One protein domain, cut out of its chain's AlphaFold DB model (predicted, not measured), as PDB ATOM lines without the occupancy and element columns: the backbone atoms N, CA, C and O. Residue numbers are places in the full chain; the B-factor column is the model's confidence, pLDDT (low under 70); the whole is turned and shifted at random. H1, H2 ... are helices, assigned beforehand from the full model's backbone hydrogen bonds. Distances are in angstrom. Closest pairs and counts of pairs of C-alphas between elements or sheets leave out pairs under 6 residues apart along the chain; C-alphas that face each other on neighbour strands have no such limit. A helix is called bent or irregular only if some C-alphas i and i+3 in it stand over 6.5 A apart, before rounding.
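AT A GLANCE: This is residues 4 to 186 of the 193 residues of an uncharacterized protein of Oxalobacteraceae bacterium (UniProt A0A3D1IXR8). Two groups of helices meet at a corner near the middle: H1, H2 and H3 run up and down side by side towards one end, and H9, H10, H11 and H12 fold back and forth towards the other, with H9 nearest the middle and H12 farthest out. H5 lies beside H3, the small H4 packs on H3, and the short helices H6, H7 and H8 form a margin running from H5 past H9 to H10. The printed part has 183 residues with twelve named helices, H1 to H12 in order along the chain, and no named strand, and its class is all helix. It is compact, with a radius of gyration of the C-alphas of 16.8 A, and its C-alphas span 55 by 39 by 25 A.

HOW THE PARTS SIT: H3, residues 39 to 55, is a hub touching five other helices. With H1, residues 4 to 16, and H2, residues 19 to 34, it forms an up and down bundle, each helix running against the one before it. H1 and H2 are a hairpin at a shallow tilt of 24 degrees; their closest C-alphas, those of Ala 10 and Glu 22, are 4.1 A apart. H2 and H3 are another hairpin, at 21 degrees, with the C-alphas of Ile 33 and Leu 42 closest at 6.2 A. H3 touches H4, residues 63 to 66, at Glu 46 and Phe 65, whose C-alphas are closest at 5.2 A. It touches H5, residues 74 to 83, at a shallow tilt of 21 degrees, the same way, with the C-alphas of Leu 47 and Ala 80 closest at 6.7 A. With residues 51 to 55 alone, H3 touches H9, residues 117 to 129, about perpendicular at 76 degrees; the C-alphas of Ala 55 and Val 122 are closest at 4.3 A. H9 is the other hub, also touching five helices. H6, residues 89 to 94, and H7, residues 97 to 104, are both irregular: C-alphas 90 and 93 are 7.3 A apart, and C-alphas 98 and 101 are 7.1 A apart. H6 touches H5, with the C-alphas of Pro 75 and Ser 94 closest at 4.8 A. H7 touches H9, with those of Ile 102 and Ala 123 closest at 6.7 A. H8, residues 108 to 112, touches H9, the C-alphas of Leu 111 and Arg 120 being closest at 6.2 A. H9 forms a hairpin with H10, residues 135 to 147, at a shallow tilt of 32 degrees, with the C-alphas of Leu 121 and Ala 141 closest at 5.8 A. H10 and H11, residues 151 to 167, are a hairpin at 28 degrees, closest at the C-alphas of Ala 145 and Leu 154, 5.1 A apart. H11 and H12, residues 171 to 185, are a hairpin at 14 degrees, closest at the C-alphas of Ala 162 and Ala 174, 4.5 A apart. H1 and H11 touch only at their ends, with the C-alphas of Glu 16 and Arg 151 closest at 5.1 A, while H1 and H12 are apart. Every O i to N i+4 pair is within hydrogen-bond range in H1, H2, H3, H5, H8, H9, H10, H11 and H12; H7 has 2 of 4, H6 has 0 of 2 but 2 of 3 O i to N i+3 pairs, and H4 is too short for an O i to N i+4 pair.

IN THESE COORDINATES: H3 measures 24.4 A from first to last C-alpha, H11 24.3 A, H2 21.9 A and H12 21.0 A, while H1, H9 and H10 measure 18.4 A each and H5 14.3 A. H1 begins at C-alpha 4, (-20.773, 33.846, 75.446). H3 ends at C-alpha 55, (-34.209, 37.244, 89.313). H12 ends at C-alpha 185, (-28.702, 26.452, 102.491).

THE WHOLE: The two C-alphas farthest apart, those of Thr 36 and Gly 169, are 55.3 A apart. The printed part has no cut. The links from H3 to H4 and from H4 to H5 are short, the other links are tight, and no link is long. The mean pLDDT of the printed part is 96.3, and no printed residue is under 70.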
ATOM      1  N   LYS A   4     -19.431  34.365  75.178       93.25
ATOM      2  CA  LYS A   4     -20.773  33.846  75.446       93.25
ATOM      3  C   LYS A   4     -20.752  32.691  76.447       93.25
ATOM      4  O   LYS A   4     -21.474  32.751  77.430       93.25
ATOM      5  N   ALA A   5     -19.914  31.677  76.234       95.62
ATOM      6  CA  ALA A   5     -19.829  30.540  77.150       95.62
ATOM      7  C   ALA A   5     -19.382  30.974  78.556       95.62
ATOM      8  O   ALA A   5     -19.887  30.461  79.552       95.62
ATOM      9  N   SER A   6     -18.464  31.942  78.643       97.25
ATOM     10  CA  SER A   6     -18.054  32.518  79.930       97.25
ATOM     11  C   SER A   6     -19.210  33.271  80.599       97.25
ATOM     12  O   SER A   6     -19.461  33.085  81.785       97.25
ATOM     13  N   LEU A   7     -19.984  34.056  79.846       97.50
ATOM     14  CA  LEU A   7     -21.156  34.752  80.381       97.50
ATOM     15  C   LEU A   7     -22.240  33.779  80.865       97.50
ATOM     16  O   LEU A   7     -22.755  33.950  81.967       97.50
ATOM     17  N   ASP A   8     -22.546  32.743  80.082       96.62
ATOM     18  CA  ASP A   8     -23.538  31.724  80.439       96.62
ATOM     19  C   ASP A   8     -23.131  31.007  81.746       96.62
ATOM     20  O   ASP A   8     -23.949  30.848  82.654       96.62
ATOM     21  N   ARG A   9     -21.840  30.664  81.905       97.75
ATOM     22  CA  ARG A   9     -21.310  30.093  83.158       97.75
ATOM     23  C   ARG A   9     -21.352  31.068  84.326       97.75
ATOM     24  O   ARG A   9     -21.640  30.647  85.441       97.75
ATOM     25  N   ALA A  10     -21.089  32.351  84.089       98.25
ATOM     26  CA  ALA A  10     -21.179  33.363  85.132       98.25
ATOM     27  C   ALA A  10     -22.610  33.486  85.678       98.25
ATOM     28  O   ALA A  10     -22.802  33.549  86.890       98.25
ATOM     29  N   VAL A  11     -23.612  33.472  84.790       97.88
ATOM     30  CA  VAL A  11     -25.031  33.495  85.170       97.88
ATOM     31  C   VAL A  11     -25.410  32.233  85.939       97.88
ATOM     32  O   VAL A  11     -25.980  32.349  87.021       97.88
ATOM     33  N   ALA A  12     -25.065  31.045  85.436       97.81
ATOM     34  CA  ALA A  12     -25.351  29.788  86.129       97.81
ATOM     35  C   ALA A  12     -24.730  29.770  87.538       97.81
ATOM     36  O   ALA A  12     -25.438  29.600  88.532       97.81
ATOM     37  N   ALA A  13     -23.437  30.091  87.637       98.19
ATOM     38  CA  ALA A  13     -22.722  30.172  88.905       98.19
ATOM     39  C   ALA A  13     -23.348  31.195  89.865       98.19
ATOM     40  O   ALA A  13     -23.448  30.936  91.065       98.19
ATOM     41  N   TYR A  14     -23.819  32.340  89.361       98.31
ATOM     42  CA  TYR A  14     -24.536  33.314  90.182       98.31
ATOM     43  C   TYR A  14     -25.809  32.715  90.799       98.31
ATOM     44  O   TYR A  14     -26.018  32.840  92.009       98.31
ATOM     45  N   LEU A  15     -26.643  32.064  89.982       98.12
ATOM     46  CA  LEU A  15     -27.932  31.495  90.395       98.12
ATOM     47  C   LEU A  15     -27.761  30.316  91.368       98.12
ATOM     48  O   LEU A  15     -28.535  30.170  92.314       98.12
ATOM     49  N   GLU A  16     -26.704  29.524  91.205       97.31
ATOM     50  CA  GLU A  16     -26.310  28.448  92.129       97.31
ATOM     51  C   GLU A  16     -25.680  28.984  93.436       97.31
ATOM     52  O   GLU A  16     -25.611  28.302  94.467       97.31
ATOM     53  N   GLY A  17     -25.244  30.247  93.427       96.06
ATOM     54  CA  GLY A  17     -24.588  30.906  94.553       96.06
ATOM     55  C   GLY A  17     -23.084  30.628  94.653       96.06
ATOM     56  O   GLY A  17     -22.515  30.765  95.735       96.06
ATOM     57  N   ASN A  18     -22.434  30.262  93.549       96.88
ATOM     58  CA  ASN A  18     -20.985  30.123  93.433       96.88
ATOM     59  C   ASN A  18     -20.339  31.462  93.028       96.88
ATOM     60  O   ASN A  18     -20.079  31.739  91.857       96.88
ATOM     61  N   VAL A  19     -20.088  32.314  94.026       94.06
ATOM     62  CA  VAL A  19     -19.609  33.697  93.827       94.06
ATOM     63  C   VAL A  19     -18.232  33.757  93.159       94.06
ATOM     64  O   VAL A  19     -17.999  34.624  92.319       94.06
ATOM     65  N   LEU A  20     -17.324  32.835  93.489       97.00
ATOM     66  CA  LEU A  20     -15.971  32.837  92.924       97.00
ATOM     67  C   LEU A  20     -15.990  32.537  91.421       97.00
ATOM     68  O   LEU A  20     -15.344  33.246  90.646       97.00
ATOM     69  N   VAL A  21     -16.761  31.525  91.009       98.12
ATOM     70  CA  VAL A  21     -16.913  31.182  89.587       98.12
ATOM     71  C   VAL A  21     -17.649  32.292  88.842       98.12
ATOM     72  O   VAL A  21     -17.192  32.695  87.774       98.12
ATOM     73  N   GLU A  22     -18.719  32.849  89.418       98.00
ATOM     74  CA  GLU A  22     -19.431  33.998  88.839       98.00
ATOM     75  C   GLU A  22     -18.481  35.153  88.529       98.00
ATOM     76  O   GLU A  22     -18.456  35.655  87.406       98.00
ATOM     77  N   THR A  23     -17.662  35.548  89.503       97.62
ATOM     78  CA  THR A  23     -16.789  36.713  89.364       97.62
ATOM     79  C   THR A  23     -15.692  36.467  88.334       97.62
ATOM     80  O   THR A  23     -15.410  37.344  87.512       97.62
ATOM     81  N   GLN A  24     -15.096  35.271  88.329       98.25
ATOM     82  CA  GLN A  24     -14.064  34.907  87.361       98.25
ATOM     83  C   GLN A  24     -14.615  34.852  85.930       98.25
ATOM     84  O   GLN A  24     -14.044  35.461  85.021       98.25
ATOM     85  N   GLU A  25     -15.718  34.134  85.720       98.44
ATOM     86  CA  GLU A  25     -16.293  33.933  84.390       98.44
ATOM     87  C   GLU A  25     -16.906  35.229  83.840       98.44
ATOM     88  O   GLU A  25     -16.723  35.540  82.659       98.44
ATOM     89  N   PHE A  26     -17.524  36.054  84.695       98.12
ATOM     90  CA  PHE A  26     -18.023  37.365  84.285       98.12
ATOM     91  C   PHE A  26     -16.881  38.288  83.855       98.12
ATOM     92  O   PHE A  26     -16.964  38.924  82.803       98.12
ATOM     93  N   LYS A  27     -15.788  38.337  84.633       97.69
ATOM     94  CA  LYS A  27     -14.602  39.122  84.269       97.69
ATOM     95  C   LYS A  27     -14.044  38.668  82.921       97.69
ATOM     96  O   LYS A  27     -13.758  39.513  82.078       97.69
ATOM     97  N   ARG A  28     -13.937  37.357  82.687       97.19
ATOM     98  CA  ARG A  28     -13.457  36.816  81.408       97.19
ATOM     99  C   ARG A  28     -14.348  37.247  80.240       97.19
ATOM    100  O   ARG A  28     -13.826  37.765  79.257       97.19
ATOM    101  N   ALA A  29     -15.667  37.080  80.358       97.62
ATOM    102  CA  ALA A  29     -16.616  37.493  79.321       97.62
ATOM    103  C   ALA A  29     -16.496  38.992  79.003       97.62
ATOM    104  O   ALA A  29     -16.439  39.391  77.838       97.62
ATOM    105  N   ARG A  30     -16.408  39.815  80.053       97.44
ATOM    106  CA  ARG A  30     -16.246  41.265  79.953       97.44
ATOM    107  C   ARG A  30     -14.935  41.647  79.260       97.44
ATOM    108  O   ARG A  30     -14.964  42.468  78.350       97.44
ATOM    109  N   ASP A  31     -13.813  41.046  79.656       96.94
ATOM    110  CA  ASP A  31     -12.486  41.327  79.091       96.94
ATOM    111  C   ASP A  31     -12.401  40.926  77.609       96.94
ATOM    112  O   ASP A  31     -11.807  41.641  76.804       96.94
ATOM    113  N   GLU A  32     -13.000  39.797  77.223       96.19
ATOM    114  CA  GLU A  32     -13.039  39.359  75.823       96.19
ATOM    115  C   GLU A  32     -13.814  40.333  74.930       96.19
ATOM    116  O   GLU A  32     -13.339  40.666  73.846       96.19
ATOM    117  N   ILE A  33     -14.960  40.840  75.391       96.31
ATOM    118  CA  ILE A  33     -15.759  41.818  74.636       96.31
ATOM    119  C   ILE A  33     -15.111  43.205  74.663       96.31
ATOM    120  O   ILE A  33     -15.114  43.912  73.658       96.31
ATOM    121  N   ALA A  34     -14.480  43.589  75.774       95.25
ATOM    122  CA  ALA A  34     -13.760  44.854  75.868       95.25
ATOM    123  C   ALA A  34     -12.624  44.950  74.832       95.25
ATOM    124  O   ALA A  34     -12.431  46.011  74.239       95.25
ATOM    125  N   ARG A  35     -11.928  43.840  74.538       96.38
ATOM    126  CA  ARG A  35     -10.879  43.789  73.500       96.38
ATOM    127  C   ARG A  35     -11.380  44.113  72.094       96.38
ATOM    128  O   ARG A  35     -10.570  44.475  71.249       96.38
ATOM    129  N   THR A  36     -12.681  43.999  71.830       95.44
ATOM    130  CA  THR A  36     -13.252  44.344  70.522       95.44
ATOM    131  C   THR A  36     -13.688  45.808  70.431       95.44
ATOM    132  O   THR A  36     -14.169  46.218  69.380       95.44
ATOM    133  N   GLY A  37     -13.615  46.580  71.524       95.50
ATOM    134  CA  GLY A  37     -14.090  47.970  71.575       95.50
ATOM    135  C   GLY A  37     -15.607  48.136  71.398       95.50
ATOM    136  O   GLY A  37     -16.084  49.238  71.150       95.50
ATOM    137  N   ARG A  38     -16.388  47.051  71.503       95.94
ATOM    138  CA  ARG A  38     -17.838  47.053  71.241       95.94
ATOM    139  C   ARG A  38     -18.622  47.371  72.510       95.94
ATOM    140  O   ARG A  38     -19.063  46.468  73.221       95.94
ATOM    141  N   LEU A  39     -18.780  48.664  72.800       96.19
ATOM    142  CA  LEU A  39     -19.501  49.153  73.984       96.19
ATOM    143  C   LEU A  39     -20.967  48.696  74.014       96.19
ATOM    144  O   LEU A  39     -21.477  48.346  75.075       96.19
ATOM    145  N   ASP A  40     -21.609  48.586  72.852       94.19
ATOM    146  CA  ASP A  40     -22.967  48.059  72.703       94.19
ATOM    147  C   ASP A  40     -23.083  46.591  73.159       94.19
ATOM    148  O   ASP A  40     -24.054  46.204  73.813       94.19
ATOM    149  N   LEU A  41     -22.075  45.761  72.863       95.31
ATOM    150  CA  LEU A  41     -22.026  44.369  73.322       95.31
ATOM    151  C   LEU A  41     -21.679  44.280  74.809       95.31
ATOM    152  O   LEU A  41     -22.232  43.442  75.520       95.31
ATOM    153  N   LEU A  42     -20.807  45.164  75.295       97.00
ATOM    154  CA  LEU A  42     -20.474  45.251  76.713       97.00
ATOM    155  C   LEU A  42     -21.702  45.640  77.552       97.00
ATOM    156  O   LEU A  42     -21.923  45.074  78.622       97.00
ATOM    157  N   ALA A  43     -22.549  46.534  77.037       97.56
ATOM    158  CA  ALA A  43     -23.807  46.910  77.670       97.56
ATOM    159  C   ALA A  43     -24.738  45.695  77.836       97.56
ATOM    160  O   ALA A  43     -25.279  45.473  78.919       97.56
ATOM    161  N   ARG A  44     -24.861  44.843  76.807       96.50
ATOM    162  CA  ARG A  44     -25.656  43.600  76.875       96.50
ATOM    163  C   ARG A  44     -25.146  42.641  77.954       96.50
ATOM    164  O   ARG A  44     -25.948  42.047  78.668       96.50
ATOM    165  N   VAL A  45     -23.828  42.507  78.103       97.06
ATOM    166  CA  VAL A  45     -23.201  41.661  79.140       97.06
ATOM    167  C   VAL A  45     -23.570  42.142  80.542       97.06
ATOM    168  O   VAL A  45     -23.947  41.343  81.399       97.06
ATOM    169  N   GLU A  46     -23.503  43.454  80.773       98.00
ATOM    170  CA  GLU A  46     -23.886  44.053  82.054       98.00
ATOM    171  C   GLU A  46     -25.390  43.894  82.335       98.00
ATOM    172  O   GLU A  46     -25.771  43.609  83.474       98.00
ATOM    173  N   LEU A  47     -26.247  43.988  81.308       98.06
ATOM    174  CA  LEU A  47     -27.683  43.711  81.443       98.06
ATOM    175  C   LEU A  47     -27.965  42.261  81.816       98.06
ATOM    176  O   LEU A  47     -28.803  42.023  82.679       98.06
ATOM    177  N   VAL A  48     -27.254  41.295  81.229       97.31
ATOM    178  CA  VAL A  48     -27.399  39.875  81.588       97.31
ATOM    179  C   VAL A  48     -27.066  39.654  83.065       97.31
ATOM    180  O   VAL A  48     -27.821  38.996  83.785       97.31
ATOM    181  N   ARG A  49     -25.987  40.272  83.564       97.44
ATOM    182  CA  ARG A  49     -25.644  40.205  84.993       97.44
ATOM    183  C   ARG A  49     -26.695  40.893  85.867       97.44
ATOM    184  O   ARG A  49     -27.022  40.393  86.942       97.44
ATOM    185  N   CYS A  50     -27.227  42.033  85.427       98.25
ATOM    186  CA  CYS A  50     -28.289  42.728  86.149       98.25
ATOM    187  C   CYS A  50     -29.586  41.904  86.205       98.25
ATOM    188  O   CYS A  50     -30.193  41.787  87.265       98.25
ATOM    189  N   ALA A  51     -29.969  41.257  85.106       98.31
ATOM    190  CA  ALA A  51     -31.137  40.387  85.046       98.31
ATOM    191  C   ALA A  51     -31.024  39.217  86.040       98.31
ATOM    192  O   ALA A  51     -31.957  38.973  86.803       98.31
ATOM    193  N   GLY A  52     -29.859  38.558  86.123       97.62
ATOM    194  CA  GLY A  52     -29.610  37.516  87.129       97.62
ATOM    195  C   GLY A  52     -29.799  38.015  88.570       97.62
ATOM    196  O   GLY A  52     -30.420  37.339  89.392       97.62
ATOM    197  N   ARG A  53     -29.337  39.239  88.865       98.38
ATOM    198  CA  ARG A  53     -29.557  39.903  90.162       98.38
ATOM    199  C   ARG A  53     -31.035  40.149  90.450       98.38
ATOM    200  O   ARG A  53     -31.502  39.744  91.513       98.38
ATOM    201  N   VAL A  54     -31.775  40.717  89.496       98.62
ATOM    202  CA  VAL A  54     -33.225  40.959  89.615       98.62
ATOM    203  C   VAL A  54     -33.995  39.653  89.832       98.62
ATOM    204  O   VAL A  54     -34.862  39.598  90.702       98.62
ATOM    205  N   ALA A  55     -33.631  38.577  89.125       98.50
ATOM    206  CA  ALA A  55     -34.209  37.244  89.313       98.50
ATOM    207  C   ALA A  55     -34.023  36.695  90.742       98.50
ATOM    208  O   ALA A  55     -34.817  35.872  91.199       98.50
ATOM    209  N   SER A  56     -32.994  37.174  91.449       98.50
ATOM    210  CA  SER A  56     -32.680  36.835  92.843       98.50
ATOM    211  C   SER A  56     -33.043  37.949  93.835       98.50
ATOM    212  O   SER A  56     -32.464  38.003  94.916       98.50
ATOM    213  N   LEU A  57     -33.956  38.858  93.464       98.50
ATOM    214  CA  LEU A  57     -34.413  39.996  94.280       98.50
ATOM    215  C   LEU A  57     -33.304  40.949  94.764       98.50
ATOM    216  O   LEU A  57     -33.477  41.671  95.743       98.50
ATOM    217  N   VAL A  58     -32.181  41.016  94.050       97.81
ATOM    218  CA  VAL A  58     -31.181  42.075  94.233       97.81
ATOM    219  C   VAL A  58     -31.582  43.242  93.328       97.81
ATOM    220  O   VAL A  58     -31.318  43.227  92.126       97.81
ATOM    221  N   LEU A  59     -32.291  44.218  93.906       95.12
ATOM    222  CA  LEU A  59     -33.018  45.282  93.187       95.12
ATOM    223  C   LEU A  59     -32.269  46.619  93.130       95.12
ATOM    224  O   LEU A  59     -32.876  47.690  93.137       95.12
ATOM    225  N   GLU A  60     -30.948  46.553  93.075       92.31
ATOM    226  CA  GLU A  60     -30.097  47.720  92.877       92.31
ATOM    227  C   GLU A  60     -30.222  48.245  91.438       92.31
ATOM    228  O   GLU A  60     -30.831  47.624  90.554       92.31
ATOM    229  N   ASP A  61     -29.659  49.422  91.188       90.75
ATOM    230  CA  ASP A  61     -29.523  49.913  89.823       90.75
ATOM    231  C   ASP A  61     -28.438  49.127  89.077       90.75
ATOM    232  O   ASP A  61     -27.438  48.694  89.657       90.75
ATOM    233  N   CYS A  62     -28.622  48.941  87.767       94.50
ATOM    234  CA  CYS A  62     -27.685  48.221  86.907       94.50
ATOM    235  C   CYS A  62     -26.413  49.055  86.650       94.50
ATOM    236  O   CYS A  62     -26.109  49.388  85.509       94.50
ATOM    237  N   ALA A  63     -25.651  49.403  87.690       95.69
ATOM    238  CA  ALA A  63     -24.566  50.388  87.635       95.69
ATOM    239  C   ALA A  63     -23.497  50.094  86.562       95.69
ATOM    240  O   ALA A  63     -22.893  51.016  86.019       95.69
ATOM    241  N   GLY A  64     -23.260  48.817  86.244       95.44
ATOM    242  CA  GLY A  64     -22.388  48.419  85.135       95.44
ATOM    243  C   GLY A  64     -22.929  48.848  83.767       95.44
ATOM    244  O   GLY A  64     -22.178  49.391  82.962       95.44
ATOM    245  N   PHE A  65     -24.232  48.663  83.534       98.06
ATOM    246  CA  PHE A  65     -24.917  49.094  82.316       98.06
ATOM    247  C   PHE A  65     -25.068  50.615  82.251       98.06
ATOM    248  O   PHE A  65     -24.873  51.190  81.188       98.06
ATOM    249  N   GLU A  66     -25.368  51.282  83.368       97.62
ATOM    250  CA  GLU A  66     -25.594  52.736  83.381       97.62
ATOM    251  C   GLU A  66     -24.381  53.526  82.860       97.62
ATOM    252  O   GLU A  66     -24.541  54.517  82.154       97.62
ATOM    253  N   LYS A  67     -23.158  53.028  83.091       96.88
ATOM    254  CA  LYS A  67     -21.918  53.602  82.530       96.88
ATOM    255  C   LYS A  67     -21.807  53.489  81.004       96.88
ATOM    256  O   LYS A  67     -21.008  54.199  80.412       96.88
ATOM    257  N   LEU A  68     -22.559  52.577  80.394       97.50
ATOM    258  CA  LEU A  68     -22.541  52.237  78.964       97.50
ATOM    259  C   LEU A  68     -23.842  52.647  78.259       97.50
ATOM    260  O   LEU A  68     -24.041  52.373  77.078       97.50
ATOM    261  N   ARG A  69     -24.769  53.271  78.990       97.69
ATOM    262  CA  ARG A  69     -26.143  53.518  78.547       97.69
ATOM    263  C   ARG A  69     -26.231  54.418  77.314       97.69
ATOM    264  O   ARG A  69     -27.143  54.245  76.500       97.69
ATOM    265  N   ALA A  70     -25.296  55.358  77.178       96.75
ATOM    266  CA  ALA A  70     -25.202  56.253  76.027       96.75
ATOM    267  C   ALA A  70     -24.889  55.496  74.723       96.75
ATOM    268  O   ALA A  70     -25.413  55.853  73.672       96.75
ATOM    269  N   ASP A  71     -24.115  54.413  74.814       96.31
ATOM    270  CA  ASP A  71     -23.671  53.597  73.677       96.31
ATOM    271  C   ASP A  71     -24.607  52.410  73.377       96.31
ATOM    272  O   ASP A  71     -24.431  51.691  72.393       96.31
ATOM    273  N   ALA A  72     -25.606  52.170  74.231       96.75
ATOM    274  CA  ALA A  72     -26.568  51.086  74.067       96.75
ATOM    275  C   ALA A  72     -27.596  51.399  72.962       96.75
ATOM    276  O   ALA A  72     -27.961  52.553  72.742       96.75
ATOM    277  N   ALA A  73     -28.133  50.381  72.283       93.88
ATOM    278  CA  ALA A  73     -29.236  50.592  71.345       93.88
ATOM    279  C   ALA A  73     -30.587  50.711  72.099       93.88
ATOM    280  O   ALA A  73     -30.672  50.380  73.288       93.88
ATOM    281  N   PRO A  74     -31.663  51.206  71.450       94.25
ATOM    282  CA  PRO A  74     -32.961  51.386  72.105       94.25
ATOM    283  C   PRO A  74     -33.519  50.138  72.823       94.25
ATOM    284  O   PRO A  74     -34.000  50.300  73.945       94.25
ATOM    285  N   PRO A  75     -33.421  48.905  72.274       95.88
ATOM    286  CA  PRO A  75     -33.893  47.704  72.968       95.88
ATOM    287  C   PRO A  75     -33.181  47.445  74.300       95.88
ATOM    288  O   PRO A  75     -33.822  47.074  75.281       95.88
ATOM    289  N   GLU A  76     -31.868  47.674  74.369       97.19
ATOM    290  CA  GLU A  76     -31.090  47.508  75.599       97.19
ATOM    291  C   GLU A  76     -31.467  48.546  76.661       97.19
ATOM    292  O   GLU A  76     -31.603  48.191  77.830       97.19
ATOM    293  N   ARG A  77     -31.696  49.807  76.267       97.50
ATOM    294  CA  ARG A  77     -32.185  50.847  77.189       97.50
ATOM    295  C   ARG A  77     -33.576  50.519  77.728       97.50
ATOM    296  O   ARG A  77     -33.773  50.559  78.938       97.50
ATOM    297  N   ALA A  78     -34.498  50.117  76.852       97.81
ATOM    298  CA  ALA A  78     -35.835  49.687  77.253       97.81
ATOM    299  C   ALA A  78     -35.767  48.488  78.211       97.81
ATOM    300  O   ALA A  78     -36.448  48.458  79.234       97.81
ATOM    301  N   TYR A  79     -34.900  47.511  77.931       98.25
ATOM    302  CA  TYR A  79     -34.718  46.370  78.821       98.25
ATOM    303  C   TYR A  79     -34.136  46.771  80.183       98.25
ATOM    304  O   TYR A  79     -34.623  46.297  81.207       98.25
ATOM    305  N   ALA A  80     -33.164  47.686  80.226       98.25
ATOM    306  CA  ALA A  80     -32.636  48.230  81.476       98.25
ATOM    307  C   ALA A  80     -33.722  48.926  82.307       98.25
ATOM    308  O   ALA A  80     -33.847  48.679  83.508       98.25
ATOM    309  N   ASP A  81     -34.552  49.744  81.660       98.00
ATOM    310  CA  ASP A  81     -35.644  50.451  82.325       98.00
ATOM    311  C   ASP A  81     -36.728  49.487  82.798       98.00
ATOM    312  O   ASP A  81     -37.277  49.658  83.883       98.00
ATOM    313  N   PHE A  82     -36.988  48.415  82.052       98.12
ATOM    314  CA  PHE A  82     -37.844  47.323  82.501       98.12
ATOM    315  C   PHE A  82     -37.291  46.635  83.758       98.12
ATOM    316  O   PHE A  82     -38.019  46.526  84.744       98.12
ATOM    317  N   LEU A  83     -36.007  46.248  83.773       98.25
ATOM    318  CA  LEU A  83     -35.345  45.672  84.956       98.25
ATOM    319  C   LEU A  83     -35.397  46.618  86.167       98.25
ATOM    320  O   LEU A  83     -35.529  46.180  87.312       98.25
ATOM    321  N   ALA A  84     -35.331  47.922  85.907       97.50
ATOM    322  CA  ALA A  84     -35.412  48.958  86.922       97.50
ATOM    323  C   ALA A  84     -36.846  49.326  87.343       97.50
ATOM    324  O   ALA A  84     -37.010  50.180  88.215       97.50
ATOM    325  N   ALA A  85     -37.869  48.688  86.755       96.44
ATOM    326  CA  ALA A  85     -39.287  49.019  86.918       96.44
ATOM    327  C   ALA A  85     -39.635  50.486  86.565       96.44
ATOM    328  O   ALA A  85     -40.481  51.108  87.205       96.44
ATOM    329  N   ARG A  86     -38.968  51.035  85.544       96.19
ATOM    330  CA  ARG A  86     -39.058  52.422  85.052       96.19
ATOM    331  C   ARG A  86     -39.392  52.533  83.552       96.19
ATOM    332  O   ARG A  86     -39.341  53.632  82.999       96.19
ATOM    333  N   LEU A  87     -39.723  51.414  82.898       96.69
ATOM    334  CA  LEU A  87     -40.051  51.365  81.468       96.69
ATOM    335  C   LEU A  87     -41.195  52.328  81.125       96.69
ATOM    336  O   LEU A  87     -42.255  52.283  81.749       96.69
ATOM    337  N   GLN A  88     -40.996  53.154  80.098       94.56
ATOM    338  CA  GLN A  88     -42.042  54.029  79.580       94.56
ATOM    339  C   GLN A  88     -42.981  53.271  78.629       94.56
ATOM    340  O   GLN A  88     -42.522  52.398  77.886       94.56
ATOM    341  N   PRO A  89     -44.282  53.615  78.571       93.12
ATOM    342  CA  PRO A  89     -45.222  52.968  77.652       93.12
ATOM    343  C   PRO A  89     -44.795  53.038  76.178       93.12
ATOM    344  O   PRO A  89     -45.022  52.089  75.429       93.12
ATOM    345  N   SER A  90     -44.132  54.128  75.771       94.62
ATOM    346  CA  SER A  90     -43.594  54.312  74.415       94.62
ATOM    347  C   SER A  90     -42.497  53.310  74.049       94.62
ATOM    348  O   SER A  90     -42.322  53.011  72.871       94.62
ATOM    349  N   ASP A  91     -41.787  52.764  75.039       96.25
ATOM    350  CA  ASP A  91     -40.673  51.832  74.840       96.25
ATOM    351  C   ASP A  91     -41.103  50.360  74.898       96.25
ATOM    352  O   ASP A  91     -40.301  49.457  74.653       96.25
ATOM    353  N   LEU A  92     -42.383  50.091  75.175       95.56
ATOM    354  CA  LEU A  92     -42.930  48.735  75.246       95.56
ATOM    355  C   LEU A  92     -42.697  47.902  73.965       95.56
ATOM    356  O   LEU A  92     -42.362  46.721  74.094       95.56
ATOM    357  N   PRO A  93     -42.789  48.462  72.737       96.31
ATOM    358  CA  PRO A  93     -42.450  47.726  71.516       96.31
ATOM    359  C   PRO A  93     -40.972  47.308  71.431       96.31
ATOM    360  O   PRO A  93     -40.665  46.275  70.830       96.31
ATOM    361  N   SER A  94     -40.067  48.067  72.057       96.50
ATOM    362  CA  SER A  94     -38.616  47.815  72.064       96.50
ATOM    363  C   SER A  94     -38.205  46.699  73.026       96.50
ATOM    364  O   SER A  94     -37.092  46.180  72.937       96.50
ATOM    365  N   LEU A  95     -39.095  46.308  73.941       96.69
ATOM    366  CA  LEU A  95     -38.845  45.246  74.906       96.69
ATOM    367  C   LEU A  95     -38.883  43.858  74.231       96.69
ATOM    368  O   LEU A  95     -39.708  43.649  73.326       96.69
ATOM    369  N   PRO A  96     -38.065  42.881  74.684       94.19
ATOM    370  CA  PRO A  96     -38.177  41.507  74.209       94.19
ATOM    371  C   PRO A  96     -39.616  40.972  74.354       94.19
ATOM    372  O   PRO A  96     -40.246  41.214  75.393       94.19
ATOM    373  N   PRO A  97     -40.162  40.264  73.342       93.44
ATOM    374  CA  PRO A  97     -41.585  39.921  73.276       93.44
ATOM    375  C   PRO A  97     -42.136  39.236  74.528       93.44
ATOM    376  O   PRO A  97     -43.242  39.558  74.958       93.44
ATOM    377  N   GLN A  98     -41.347  38.360  75.155       94.62
ATOM    378  CA  GLN A  98     -41.739  37.609  76.349       94.62
ATOM    379  C   GLN A  98     -42.053  38.496  77.563       94.62
ATOM    380  O   GLN A  98     -42.793  38.083  78.449       94.62
ATOM    381  N   TYR A  99     -41.527  39.722  77.611       96.75
ATOM    382  CA  TYR A  99     -41.741  40.640  78.730       96.75
ATOM    383  C   TYR A  99     -42.852  41.660  78.477       96.75
ATOM    384  O   TYR A  99     -43.299  42.317  79.418       96.75
ATOM    385  N   ARG A 100     -43.335  41.806  77.236       95.38
ATOM    386  CA  ARG A 100     -44.295  42.868  76.879       95.38
ATOM    387  C   ARG A 100     -45.607  42.755  77.657       95.38
ATOM    388  O   ARG A 100     -46.085  43.759  78.171       95.38
ATOM    389  N   ALA A 101     -46.140  41.542  77.815       92.88
ATOM    390  CA  ALA A 101     -47.366  41.297  78.584       92.88
ATOM    391  C   ALA A 101     -47.197  41.573  80.095       92.88
ATOM    392  O   ALA A 101     -48.134  42.007  80.769       92.88
ATOM    393  N   ILE A 102     -45.989  41.367  80.629       95.62
ATOM    394  CA  ILE A 102     -45.647  41.684  82.024       95.62
ATOM    395  C   ILE A 102     -45.535  43.194  82.236       95.62
ATOM    396  O   ILE A 102     -45.976  43.723  83.262       95.62
ATOM    397  N   ALA A 103     -44.947  43.888  81.263       94.00
ATOM    398  CA  ALA A 103     -44.812  45.333  81.279       94.00
ATOM    399  C   ALA A 103     -46.168  46.051  81.170       94.00
ATOM    400  O   ALA A 103     -46.365  47.036  81.873       94.00
ATOM    401  N   SER A 104     -47.099  45.558  80.342       89.50
ATOM    402  CA  SER A 104     -48.403  46.204  80.128       89.50
ATOM    403  C   SER A 104     -49.454  45.862  81.186       89.50
ATOM    404  O   SER A 104     -50.070  46.764  81.742       89.50
ATOM    405  N   VAL A 105     -49.676  44.572  81.455       84.31
ATOM    406  CA  VAL A 105     -50.752  44.101  82.347       84.31
ATOM    407  C   VAL A 105     -50.178  43.596  83.665       84.31
ATOM    408  O   VAL A 105     -50.651  43.970  84.734       84.31
ATOM    409  N   GLY A 106     -49.128  42.771  83.603       80.38
ATOM    410  CA  GLY A 106     -48.518  42.176  84.794       80.38
ATOM    411  C   GLY A 106     -49.413  41.152  85.492       80.38
ATOM    412  O   GLY A 106     -49.622  41.250  86.696       80.38
ATOM    413  N   SER A 107     -49.949  40.183  84.743       87.94
ATOM    414  CA  SER A 107     -50.758  39.090  85.296       87.94
ATOM    415  C   SER A 107     -49.933  37.831  85.578       87.94
ATOM    416  O   SER A 107     -48.937  37.555  84.903       87.94
ATOM    417  N   ASP A 108     -50.396  37.012  86.526       90.38
ATOM    418  CA  ASP A 108     -49.776  35.716  86.827       90.38
ATOM    419  C   ASP A 108     -49.828  34.759  85.622       90.38
ATOM    420  O   ASP A 108     -48.878  34.019  85.382       90.38
ATOM    421  N   ALA A 109     -50.879  34.830  84.795       90.94
ATOM    422  CA  ALA A 109     -50.983  34.050  83.558       90.94
ATOM    423  C   ALA A 109     -49.913  34.448  82.524       90.94
ATOM    424  O   ALA A 109     -49.287  33.584  81.910       90.94
ATOM    425  N   ALA A 110     -49.654  35.752  82.359       93.31
ATOM    426  CA  ALA A 110     -48.576  36.225  81.493       93.31
ATOM    427  C   ALA A 110     -47.207  35.753  82.004       93.31
ATOM    428  O   ALA A 110     -46.341  35.403  81.207       93.31
ATOM    429  N   LEU A 111     -47.030  35.700  83.328       95.50
ATOM    430  CA  LEU A 111     -45.799  35.224  83.949       95.50
ATOM    431  C   LEU A 111     -45.599  33.719  83.729       95.50
ATOM    432  O   LEU A 111     -44.513  33.298  83.337       95.50
ATOM    433  N   GLN A 112     -46.650  32.916  83.910       94.69
ATOM    434  CA  GLN A 112     -46.634  31.478  83.616       94.69
ATOM    435  C   GLN A 112     -46.322  31.185  82.142       94.69
ATOM    436  O   GLN A 112     -45.609  30.226  81.853       94.69
ATOM    437  N   GLY A 113     -46.795  32.033  81.222       94.75
ATOM    438  CA  GLY A 113     -46.545  31.906  79.785       94.75
ATOM    439  C   GLY A 113     -45.090  32.127  79.352       94.75
ATOM    440  O   GLY A 113     -44.737  31.799  78.219       94.75
ATOM    441  N   ILE A 114     -44.216  32.652  80.221       97.12
ATOM    442  CA  ILE A 114     -42.786  32.789  79.913       97.12
ATOM    443  C   ILE A 114     -42.118  31.415  80.028       97.12
ATOM    444  O   ILE A 114     -42.000  30.863  81.123       97.12
ATOM    445  N   ALA A 115     -41.670  30.871  78.892       96.44
ATOM    446  CA  ALA A 115     -41.081  29.533  78.808       96.44
ATOM    447  C   ALA A 115     -39.706  29.430  79.487       96.44
ATOM    448  O   ALA A 115     -39.469  28.495  80.249       96.44
ATOM    449  N   ASP A 116     -38.820  30.396  79.231       97.75
ATOM    450  CA  ASP A 116     -37.474  30.423  79.808       97.75
ATOM    451  C   ASP A 116     -37.531  30.690  81.330       97.75
ATOM    452  O   ASP A 116     -38.020  31.751  81.739       97.75
ATOM    453  N   PRO A 117     -37.035  29.772  82.188       98.19
ATOM    454  CA  PRO A 117     -37.128  29.903  83.643       98.19
ATOM    455  C   PRO A 117     -36.438  31.156  84.190       98.19
ATOM    456  O   PRO A 117     -36.971  31.808  85.091       98.19
ATOM    457  N   LEU A 118     -35.277  31.531  83.638       98.19
ATOM    458  CA  LEU A 118     -34.569  32.733  84.077       98.19
ATOM    459  C   LEU A 118     -35.379  33.981  83.727       98.19
ATOM    460  O   LEU A 118     -35.619  34.817  84.596       98.19
ATOM    461  N   SER A 119     -35.867  34.081  82.491       98.25
ATOM    462  CA  SER A 119     -36.734  35.179  82.066       98.25
ATOM    463  C   SER A 119     -37.993  35.270  82.928       98.25
ATOM    464  O   SER A 119     -38.409  36.367  83.301       98.25
ATOM    465  N   ARG A 120     -38.580  34.137  83.325       98.56
ATOM    466  CA  ARG A 120     -39.722  34.125  84.245       98.56
ATOM    467  C   ARG A 120     -39.361  34.724  85.608       98.56
ATOM    468  O   ARG A 120     -40.105  35.560  86.115       98.56
ATOM    469  N   LEU A 121     -38.214  34.366  86.186       98.69
ATOM    470  CA  LEU A 121     -37.755  34.951  87.454       98.69
ATOM    471  C   LEU A 121     -37.421  36.442  87.332       98.69
ATOM    472  O   LEU A 121     -37.731  37.208  88.241       98.69
ATOM    473  N   VAL A 122     -36.837  36.874  86.212       98.62
ATOM    474  CA  VAL A 122     -36.597  38.297  85.926       98.62
ATOM    475  C   VAL A 122     -37.917  39.067  85.922       98.62
ATOM    476  O   VAL A 122     -38.047  40.079  86.608       98.62
ATOM    477  N   ALA A 123     -38.916  38.568  85.192       98.44
ATOM    478  CA  ALA A 123     -40.244  39.167  85.140       98.44
ATOM    479  C   ALA A 123     -40.909  39.225  86.525       98.44
ATOM    480  O   ALA A 123     -41.449  40.267  86.901       98.44
ATOM    481  N   ALA A 124     -40.812  38.147  87.310       98.50
ATOM    482  CA  ALA A 124     -41.296  38.120  88.687       98.50
ATOM    483  C   ALA A 124     -40.588  39.180  89.551       98.50
ATOM    484  O   ALA A 124     -41.245  39.915  90.288       98.50
ATOM    485  N   GLY A 125     -39.265  39.321  89.416       98.38
ATOM    486  CA  GLY A 125     -38.477  40.339  90.113       98.38
ATOM    487  C   GLY A 125     -38.899  41.768  89.757       98.38
ATOM    488  O   GLY A 125     -39.001  42.617  90.641       98.38
ATOM    489  N   VAL A 126     -39.241  42.036  88.492       98.06
ATOM    490  CA  VAL A 126     -39.780  43.339  88.059       98.06
ATOM    491  C   VAL A 126     -41.179  43.598  88.630       98.06
ATOM    492  O   VAL A 126     -41.465  44.710  89.086       98.06
ATOM    493  N   LEU A 127     -42.056  42.588  88.668       97.81
ATOM    494  CA  LEU A 127     -43.356  42.695  89.346       97.81
ATOM    495  C   LEU A 127     -43.176  42.987  90.841       97.81
ATOM    496  O   LEU A 127     -43.872  43.842  91.386       97.81
ATOM    497  N   PHE A 128     -42.203  42.347  91.488       97.62
ATOM    498  CA  PHE A 128     -41.880  42.596  92.889       97.62
ATOM    499  C   PHE A 128     -41.355  44.023  93.106       97.62
ATOM    500  O   PHE A 128     -41.900  44.754  93.935       97.62
ATOM    501  N   ARG A 129     -40.378  44.474  92.305       97.44
ATOM    502  CA  ARG A 129     -39.819  45.840  92.361       97.44
ATOM    503  C   ARG A 129     -40.885  46.916  92.139       97.44
ATOM    504  O   ARG A 129     -40.870  47.941  92.812       97.44
ATOM    505  N   SER A 130     -41.838  46.663  91.240       95.69
ATOM    506  CA  SER A 130     -42.971  47.562  90.958       95.69
ATOM    507  C   SER A 130     -44.158  47.409  91.921       95.69
ATOM    508  O   SER A 130     -45.203  48.007  91.681       95.69
ATOM    509  N   ARG A 131     -44.019  46.633  93.010       95.06
ATOM    510  CA  ARG A 131     -45.075  46.354  94.007       95.06
ATOM    511  C   ARG A 131     -46.358  45.742  93.421       95.06
ATOM    512  O   ARG A 131     -47.431  45.879  94.000       95.06
ATOM    513  N   ARG A 132     -46.250  45.046  92.288       94.94
ATOM    514  CA  ARG A 132     -47.349  44.337  91.610       94.94
ATOM    515  C   ARG A 132     -47.328  42.823  91.832       94.94
ATOM    516  O   ARG A 132     -48.221  42.134  91.360       94.94
ATOM    517  N   ALA A 133     -46.325  42.290  92.533       95.56
ATOM    518  CA  ALA A 133     -46.230  40.857  92.799       95.56
ATOM    519  C   ALA A 133     -47.367  40.358  93.711       95.56
ATOM    520  O   ALA A 133     -47.564  40.840  94.831       95.56
ATOM    521  N   THR A 134     -48.086  39.341  93.244       95.00
ATOM    522  CA  THR A 134     -49.167  38.671  93.979       95.00
ATOM    523  C   THR A 134     -48.611  37.489  94.796       95.00
ATOM    524  O   THR A 134     -47.462  37.087  94.598       95.00
ATOM    525  N   PRO A 135     -49.388  36.875  95.715       94.94
ATOM    526  CA  PRO A 135     -48.996  35.595  96.311       94.94
ATOM    527  C   PRO A 135     -48.647  34.523  95.267       94.94
ATOM    528  O   PRO A 135     -47.692  33.772  95.459       94.94
ATOM    529  N   ALA A 136     -49.386  34.478  94.154       96.19
ATOM    530  CA  ALA A 136     -49.153  33.522  93.078       96.19
ATOM    531  C   ALA A 136     -47.855  33.823  92.312       96.19
ATOM    532  O   ALA A 136     -47.123  32.889  91.989       96.19
ATOM    533  N   THR A 137     -47.497  35.100  92.123       97.50
ATOM    534  CA  THR A 137     -46.178  35.496  91.600       97.50
ATOM    535  C   THR A 137     -45.046  34.927  92.464       97.50
ATOM    536  O   THR A 137     -44.099  34.340  91.941       97.50
ATOM    537  N   LEU A 138     -45.145  35.069  93.794       97.81
ATOM    538  CA  LEU A 138     -44.132  34.569  94.732       97.81
ATOM    539  C   LEU A 138     -44.048  33.035  94.720       97.81
ATOM    540  O   LEU A 138     -42.945  32.491  94.781       97.81
ATOM    541  N   ALA A 139     -45.191  32.345  94.659       97.44
ATOM    542  CA  ALA A 139     -45.246  30.886  94.576       97.44
ATOM    543  C   ALA A 139     -44.570  30.377  93.296       97.44
ATOM    544  O   ALA A 139     -43.637  29.580  93.366       97.44
ATOM    545  N   LEU A 140     -44.946  30.940  92.146       98.25
ATOM    546  CA  LEU A 140     -44.375  30.577  90.852       98.25
ATOM    547  C   LEU A 140     -42.864  30.825  90.784       98.25
ATOM    548  O   LEU A 140     -42.139  30.042  90.167       98.25
ATOM    549  N   ALA A 141     -42.373  31.899  91.407       98.50
ATOM    550  CA  ALA A 141     -40.944  32.183  91.462       98.50
ATOM    551  C   ALA A 141     -40.178  31.154  92.312       98.50
ATOM    552  O   ALA A 141     -39.129  30.671  91.884       98.50
ATOM    553  N   VAL A 142     -40.723  30.755  93.469       98.56
ATOM    554  CA  VAL A 142     -40.151  29.669  94.283       98.56
ATOM    555  C   VAL A 142     -40.124  28.358  93.503       98.56
ATOM    556  O   VAL A 142     -39.075  27.719  93.447       98.56
ATOM    557  N   ASP A 143     -41.231  27.979  92.864       98.31
ATOM    558  CA  ASP A 143     -41.321  26.724  92.111       98.31
ATOM    559  C   ASP A 143     -40.354  26.714  90.924       98.31
ATOM    560  O   ASP A 143     -39.654  25.730  90.689       98.31
ATOM    561  N   THR A 144     -40.238  27.844  90.222       98.50
ATOM    562  CA  THR A 144     -39.308  27.999  89.098       98.50
ATOM    563  C   THR A 144     -37.854  27.875  89.552       98.50
ATOM    564  O   THR A 144     -37.097  27.118  88.950       98.50
ATOM    565  N   ALA A 145     -37.451  28.568  90.623       98.38
ATOM    566  CA  ALA A 145     -36.089  28.475  91.149       98.38
ATOM    567  C   ALA A 145     -35.778  27.072  91.699       98.38
ATOM    568  O   ALA A 145     -34.700  26.533  91.451       98.38
ATOM    569  N   SER A 146     -36.740  26.463  92.401       97.81
ATOM    570  CA  SER A 146     -36.613  25.118  92.965       97.81
ATOM    571  C   SER A 146     -36.453  24.056  91.877       97.81
ATOM    572  O   SER A 146     -35.579  23.204  91.996       97.81
ATOM    573  N   ALA A 147     -37.254  24.113  90.808       97.69
ATOM    574  CA  ALA A 147     -37.198  23.150  89.708       97.69
ATOM    575  C   ALA A 147     -35.870  23.197  88.933       97.69
ATOM    576  O   ALA A 147     -35.484  22.208  88.319       97.69
ATOM    577  N   GLN A 148     -35.176  24.337  88.955       97.88
ATOM    578  CA  GLN A 148     -33.869  24.508  88.319       97.88
ATOM    579  C   GLN A 148     -32.687  24.240  89.267       97.88
ATOM    580  O   GLN A 148     -31.539  24.299  88.837       97.88
ATOM    581  N   GLY A 149     -32.934  23.991  90.558       96.06
ATOM    582  CA  GLY A 149     -31.866  23.870  91.556       96.06
ATOM    583  C   GLY A 149     -31.119  25.185  91.824       96.06
ATOM    584  O   GLY A 149     -29.997  25.181  92.328       96.06
ATOM    585  N   TRP A 150     -31.718  26.334  91.498       97.94
ATOM    586  CA  TRP A 150     -31.081  27.640  91.656       97.94
ATOM    587  C   TRP A 150     -31.238  28.162  93.080       97.94
ATOM    588  O   TRP A 150     -32.197  28.857  93.424       97.94
ATOM    589  N   ARG A 151     -30.257  27.829  93.919       97.69
ATOM    590  CA  ARG A 151     -30.257  28.138  95.353       97.69
ATOM    591  C   ARG A 151     -30.421  29.626  95.663       97.69
ATOM    592  O   ARG A 151     -31.194  29.980  96.547       97.69
ATOM    593  N   ARG A 152     -29.719  30.514  94.957       98.06
ATOM    594  CA  ARG A 152     -29.712  31.952  95.273       98.06
ATOM    595  C   ARG A 152     -31.087  32.613  95.086       98.06
ATOM    596  O   ARG A 152     -31.564  33.211  96.051       98.06
ATOM    597  N   PRO A 153     -31.761  32.500  93.922       98.44
ATOM    598  CA  PRO A 153     -33.124  33.000  93.798       98.44
ATOM    599  C   PRO A 153     -34.102  32.229  94.691       98.44
ATOM    600  O   PRO A 153     -34.989  32.855  95.261       98.44
ATOM    601  N   LEU A 154     -33.929  30.914  94.892       98.56
ATOM    602  CA  LEU A 154     -34.807  30.141  95.777       98.56
ATOM    603  C   LEU A 154     -34.844  30.723  97.197       98.56
ATOM    604  O   LEU A 154     -35.926  30.964  97.730       98.56
ATOM    605  N   LEU A 155     -33.681  31.000  97.790       98.31
ATOM    606  CA  LEU A 155     -33.592  31.588  99.128       98.31
ATOM    607  C   LEU A 155     -34.202  32.989  99.185       98.31
ATOM    608  O   LEU A 155     -34.943  33.296 100.118       98.31
ATOM    609  N   ALA A 156     -33.951  33.816  98.168       98.50
ATOM    610  CA  ALA A 156     -34.516  35.157  98.093       98.50
ATOM    611  C   ALA A 156     -36.057  35.130  98.065       98.50
ATOM    612  O   ALA A 156     -36.714  35.836  98.833       98.50
ATOM    613  N   TRP A 157     -36.643  34.275  97.225       98.62
ATOM    614  CA  TRP A 157     -38.095  34.172  97.079       98.62
ATOM    615  C   TRP A 157     -38.777  33.488  98.270       98.62
ATOM    616  O   TRP A 157     -39.860  33.917  98.675       98.62
ATOM    617  N   LEU A 158     -38.147  32.478  98.882       98.50
ATOM    618  CA  LEU A 158     -38.629  31.895 100.139       98.50
ATOM    619  C   LEU A 158     -38.619  32.925 101.275       98.50
ATOM    620  O   LEU A 158     -39.597  33.013 102.015       98.50
ATOM    621  N   GLY A 159     -37.567  33.743 101.370       98.19
ATOM    622  CA  GLY A 159     -37.483  34.836 102.340       98.19
ATOM    623  C   GLY A 159     -38.591  35.875 102.144       98.19
ATOM    624  O   GLY A 159     -39.243  36.274 103.108       98.19
ATOM    625  N   ALA A 160     -38.877  36.249 100.893       97.88
ATOM    626  CA  ALA A 160     -39.986  37.149 100.572       97.88
ATOM    627  C   ALA A 160     -41.357  36.568 100.973       97.88
ATOM    628  O   ALA A 160     -42.202  37.293 101.504       97.88
ATOM    629  N   GLN A 161     -41.587  35.263 100.764       97.81
ATOM    630  CA  GLN A 161     -42.810  34.599 101.233       97.81
ATOM    631  C   GLN A 161     -42.889  34.538 102.764       97.81
ATOM    632  O   GLN A 161     -43.964  34.769 103.317       97.81
ATOM    633  N   ALA A 162     -41.776  34.248 103.446       97.69
ATOM    634  CA  ALA A 162     -41.738  34.148 104.904       97.69
ATOM    635  C   ALA A 162     -42.081  35.493 105.553       97.69
ATOM    636  O   ALA A 162     -42.992  35.560 106.376       97.69
ATOM    637  N   LEU A 163     -41.453  36.576 105.083       96.62
ATOM    638  CA  LEU A 163     -41.734  37.933 105.553       96.62
ATOM    639  C   LEU A 163     -43.211  38.308 105.371       96.62
ATOM    640  O   LEU A 163     -43.823  38.893 106.261       96.62
ATOM    641  N   ARG A 164     -43.811  37.944 104.231       95.31
ATOM    642  CA  ARG A 164     -45.239  38.181 103.982       95.31
ATOM    643  C   ARG A 164     -46.131  37.395 104.946       95.31
ATOM    644  O   ARG A 164     -47.115  37.945 105.432       95.31
ATOM    645  N   ALA A 165     -45.818  36.124 105.195       96.31
ATOM    646  CA  ALA A 165     -46.578  35.289 106.123       96.31
ATOM    647  C   ALA A 165     -46.533  35.859 107.550       96.31
ATOM    648  O   ALA A 165     -47.563  35.930 108.214       96.31
ATOM    649  N   GLU A 166     -45.372  36.355 107.981       96.12
ATOM    650  CA  GLU A 166     -45.208  37.038 109.271       96.12
ATOM    651  C   GLU A 166     -46.063  38.302 109.358       96.12
ATOM    652  O   GLU A 166     -46.788  38.488 110.332       96.12
ATOM    653  N   GLN A 167     -46.042  39.136 108.316       95.19
ATOM    654  CA  GLN A 167     -46.871  40.345 108.237       95.19
ATOM    655  C   GLN A 167     -48.375  40.039 108.234       95.19
ATOM    656  O   GLN A 167     -49.167  40.862 108.686       95.19
ATOM    657  N   ALA A 168     -48.772  38.863 107.747       95.25
ATOM    658  CA  ALA A 168     -50.150  38.381 107.779       95.25
ATOM    659  C   ALA A 168     -50.526  37.670 109.097       95.25
ATOM    660  O   ALA A 168     -51.664  37.230 109.241       95.25
ATOM    661  N   GLY A 169     -49.592  37.529 110.046       96.69
ATOM    662  CA  GLY A 169     -49.807  36.816 111.309       96.69
ATOM    663  C   GLY A 169     -49.783  35.285 111.200       96.69
ATOM    664  O   GLY A 169     -50.040  34.599 112.190       96.69
ATOM    665  N   ASP A 170     -49.440  34.719 110.038       96.88
ATOM    666  CA  ASP A 170     -49.328  33.270 109.839       96.88
ATOM    667  C   ASP A 170     -47.928  32.772 110.234       96.88
ATOM    668  O   ASP A 170     -47.060  32.460 109.407       96.88
ATOM    669  N   ALA A 171     -47.703  32.696 111.549       95.25
ATOM    670  CA  ALA A 171     -46.442  32.235 112.123       95.25
ATOM    671  C   ALA A 171     -46.090  30.795 111.700       95.25
ATOM    672  O   ALA A 171     -44.912  30.463 111.539       95.25
ATOM    673  N   GLN A 172     -47.094  29.937 111.485       96.62
ATOM    674  CA  GLN A 172     -46.863  28.555 111.074       96.62
ATOM    675  C   GLN A 172     -46.358  28.471 109.630       96.62
ATOM    676  O   GLN A 172     -45.413  27.724 109.357       96.62
ATOM    677  N   ALA A 173     -46.949  29.228 108.699       95.38
ATOM    678  CA  ALA A 173     -46.454  29.303 107.327       95.38
ATOM    679  C   ALA A 173     -45.046  29.896 107.265       95.38
ATOM    680  O   ALA A 173     -44.182  29.320 106.601       95.38
ATOM    681  N   ALA A 174     -44.788  30.973 108.009       96.69
ATOM    682  CA  ALA A 174     -43.459  31.570 108.097       96.69
ATOM    683  C   ALA A 174     -42.407  30.555 108.575       96.69
ATOM    684  O   ALA A 174     -41.354  30.398 107.957       96.69
ATOM    685  N   GLN A 175     -42.711  29.790 109.628       96.88
ATOM    686  CA  GLN A 175     -41.798  28.771 110.144       96.88
ATOM    687  C   GLN A 175     -41.566  27.630 109.139       96.88
ATOM    688  O   GLN A 175     -40.435  27.165 108.993       96.88
ATOM    689  N   ARG A 176     -42.604  27.189 108.407       96.69
ATOM    690  CA  ARG A 176     -42.451  26.201 107.321       96.69
ATOM    691  C   ARG A 176     -41.506  26.703 106.229       96.69
ATOM    692  O   ARG A 176     -40.663  25.942 105.763       96.69
ATOM    693  N   LEU A 177     -41.633  27.968 105.831       97.12
ATOM    694  CA  LEU A 177     -40.794  28.578 104.796       97.12
ATOM    695  C   LEU A 177     -39.336  28.717 105.250       97.12
ATOM    696  O   LEU A 177     -38.438  28.365 104.490       97.12
ATOM    697  N   ARG A 178     -39.094  29.120 106.503       95.69
ATOM    698  CA  ARG A 178     -37.739  29.186 107.082       95.69
ATOM    699  C   ARG A 178     -37.047  27.823 107.108       95.69
ATOM    700  O   ARG A 178     -35.904  27.725 106.679       95.69
ATOM    701  N   ARG A 179     -37.756  26.748 107.476       95.38
ATOM    702  CA  ARG A 179     -37.200  25.381 107.399       95.38
ATOM    703  C   ARG A 179     -36.806  24.980 105.974       95.38
ATOM    704  O   ARG A 179     -35.787  24.326 105.778       95.38
ATOM    705  N   ARG A 180     -37.583  25.387 104.960       95.94
ATOM    706  CA  ARG A 180     -37.210  25.165 103.547       95.94
ATOM    707  C   ARG A 180     -35.936  25.922 103.169       95.94
ATOM    708  O   ARG A 180     -35.136  25.388 102.408       95.94
ATOM    709  N   MET A 181     -35.751  27.139 103.682       96.12
ATOM    710  CA  MET A 181     -34.526  27.914 103.459       96.12
ATOM    711  C   MET A 181     -33.316  27.230 104.098       96.12
ATOM    712  O   MET A 181     -32.322  27.028 103.413       96.12
ATOM    713  N   GLU A 182     -33.430  26.793 105.355       94.50
ATOM    714  CA  GLU A 182     -32.367  26.054 106.052       94.50
ATOM    715  C   GLU A 182     -31.953  24.791 105.283       94.50
ATOM    716  O   GLU A 182     -30.762  24.544 105.094       94.50
ATOM    717  N   PHE A 183     -32.927  24.033 104.766       92.12
ATOM    718  CA  PHE A 183     -32.666  22.863 103.922       92.12
ATOM    719  C   PHE A 183     -31.922  23.234 102.629       92.12
ATOM    720  O   PHE A 183     -30.972  22.560 102.241       92.12
ATOM    721  N   ALA A 184     -32.329  24.316 101.960       91.81
ATOM    722  CA  ALA A 184     -31.699  24.772 100.720       91.81
ATOM    723  C   ALA A 184     -30.300  25.385 100.934       91.81
ATOM    724  O   ALA A 184     -29.467  25.352 100.027       91.81
ATOM    725  N   GLU A 185     -30.027  25.952 102.111       88.69
ATOM    726  CA  GLU A 185     -28.702  26.452 102.491       88.69
ATOM    727  C   GLU A 185     -27.747  25.330 102.885       88.69
ATOM    728  O   GLU A 185     -26.551  25.422 102.605       88.69
ATOM    729  N   ASN A 186     -28.265  24.305 103.563       83.88
ATOM    730  CA  ASN A 186     -27.469  23.309 104.262       83.88
ATOM    731  C   ASN A 186     -28.151  21.925 104.196       83.88
ATOM    732  O   ASN A 186     -28.676  21.440 105.206       83.88
TER     733      ASN A 186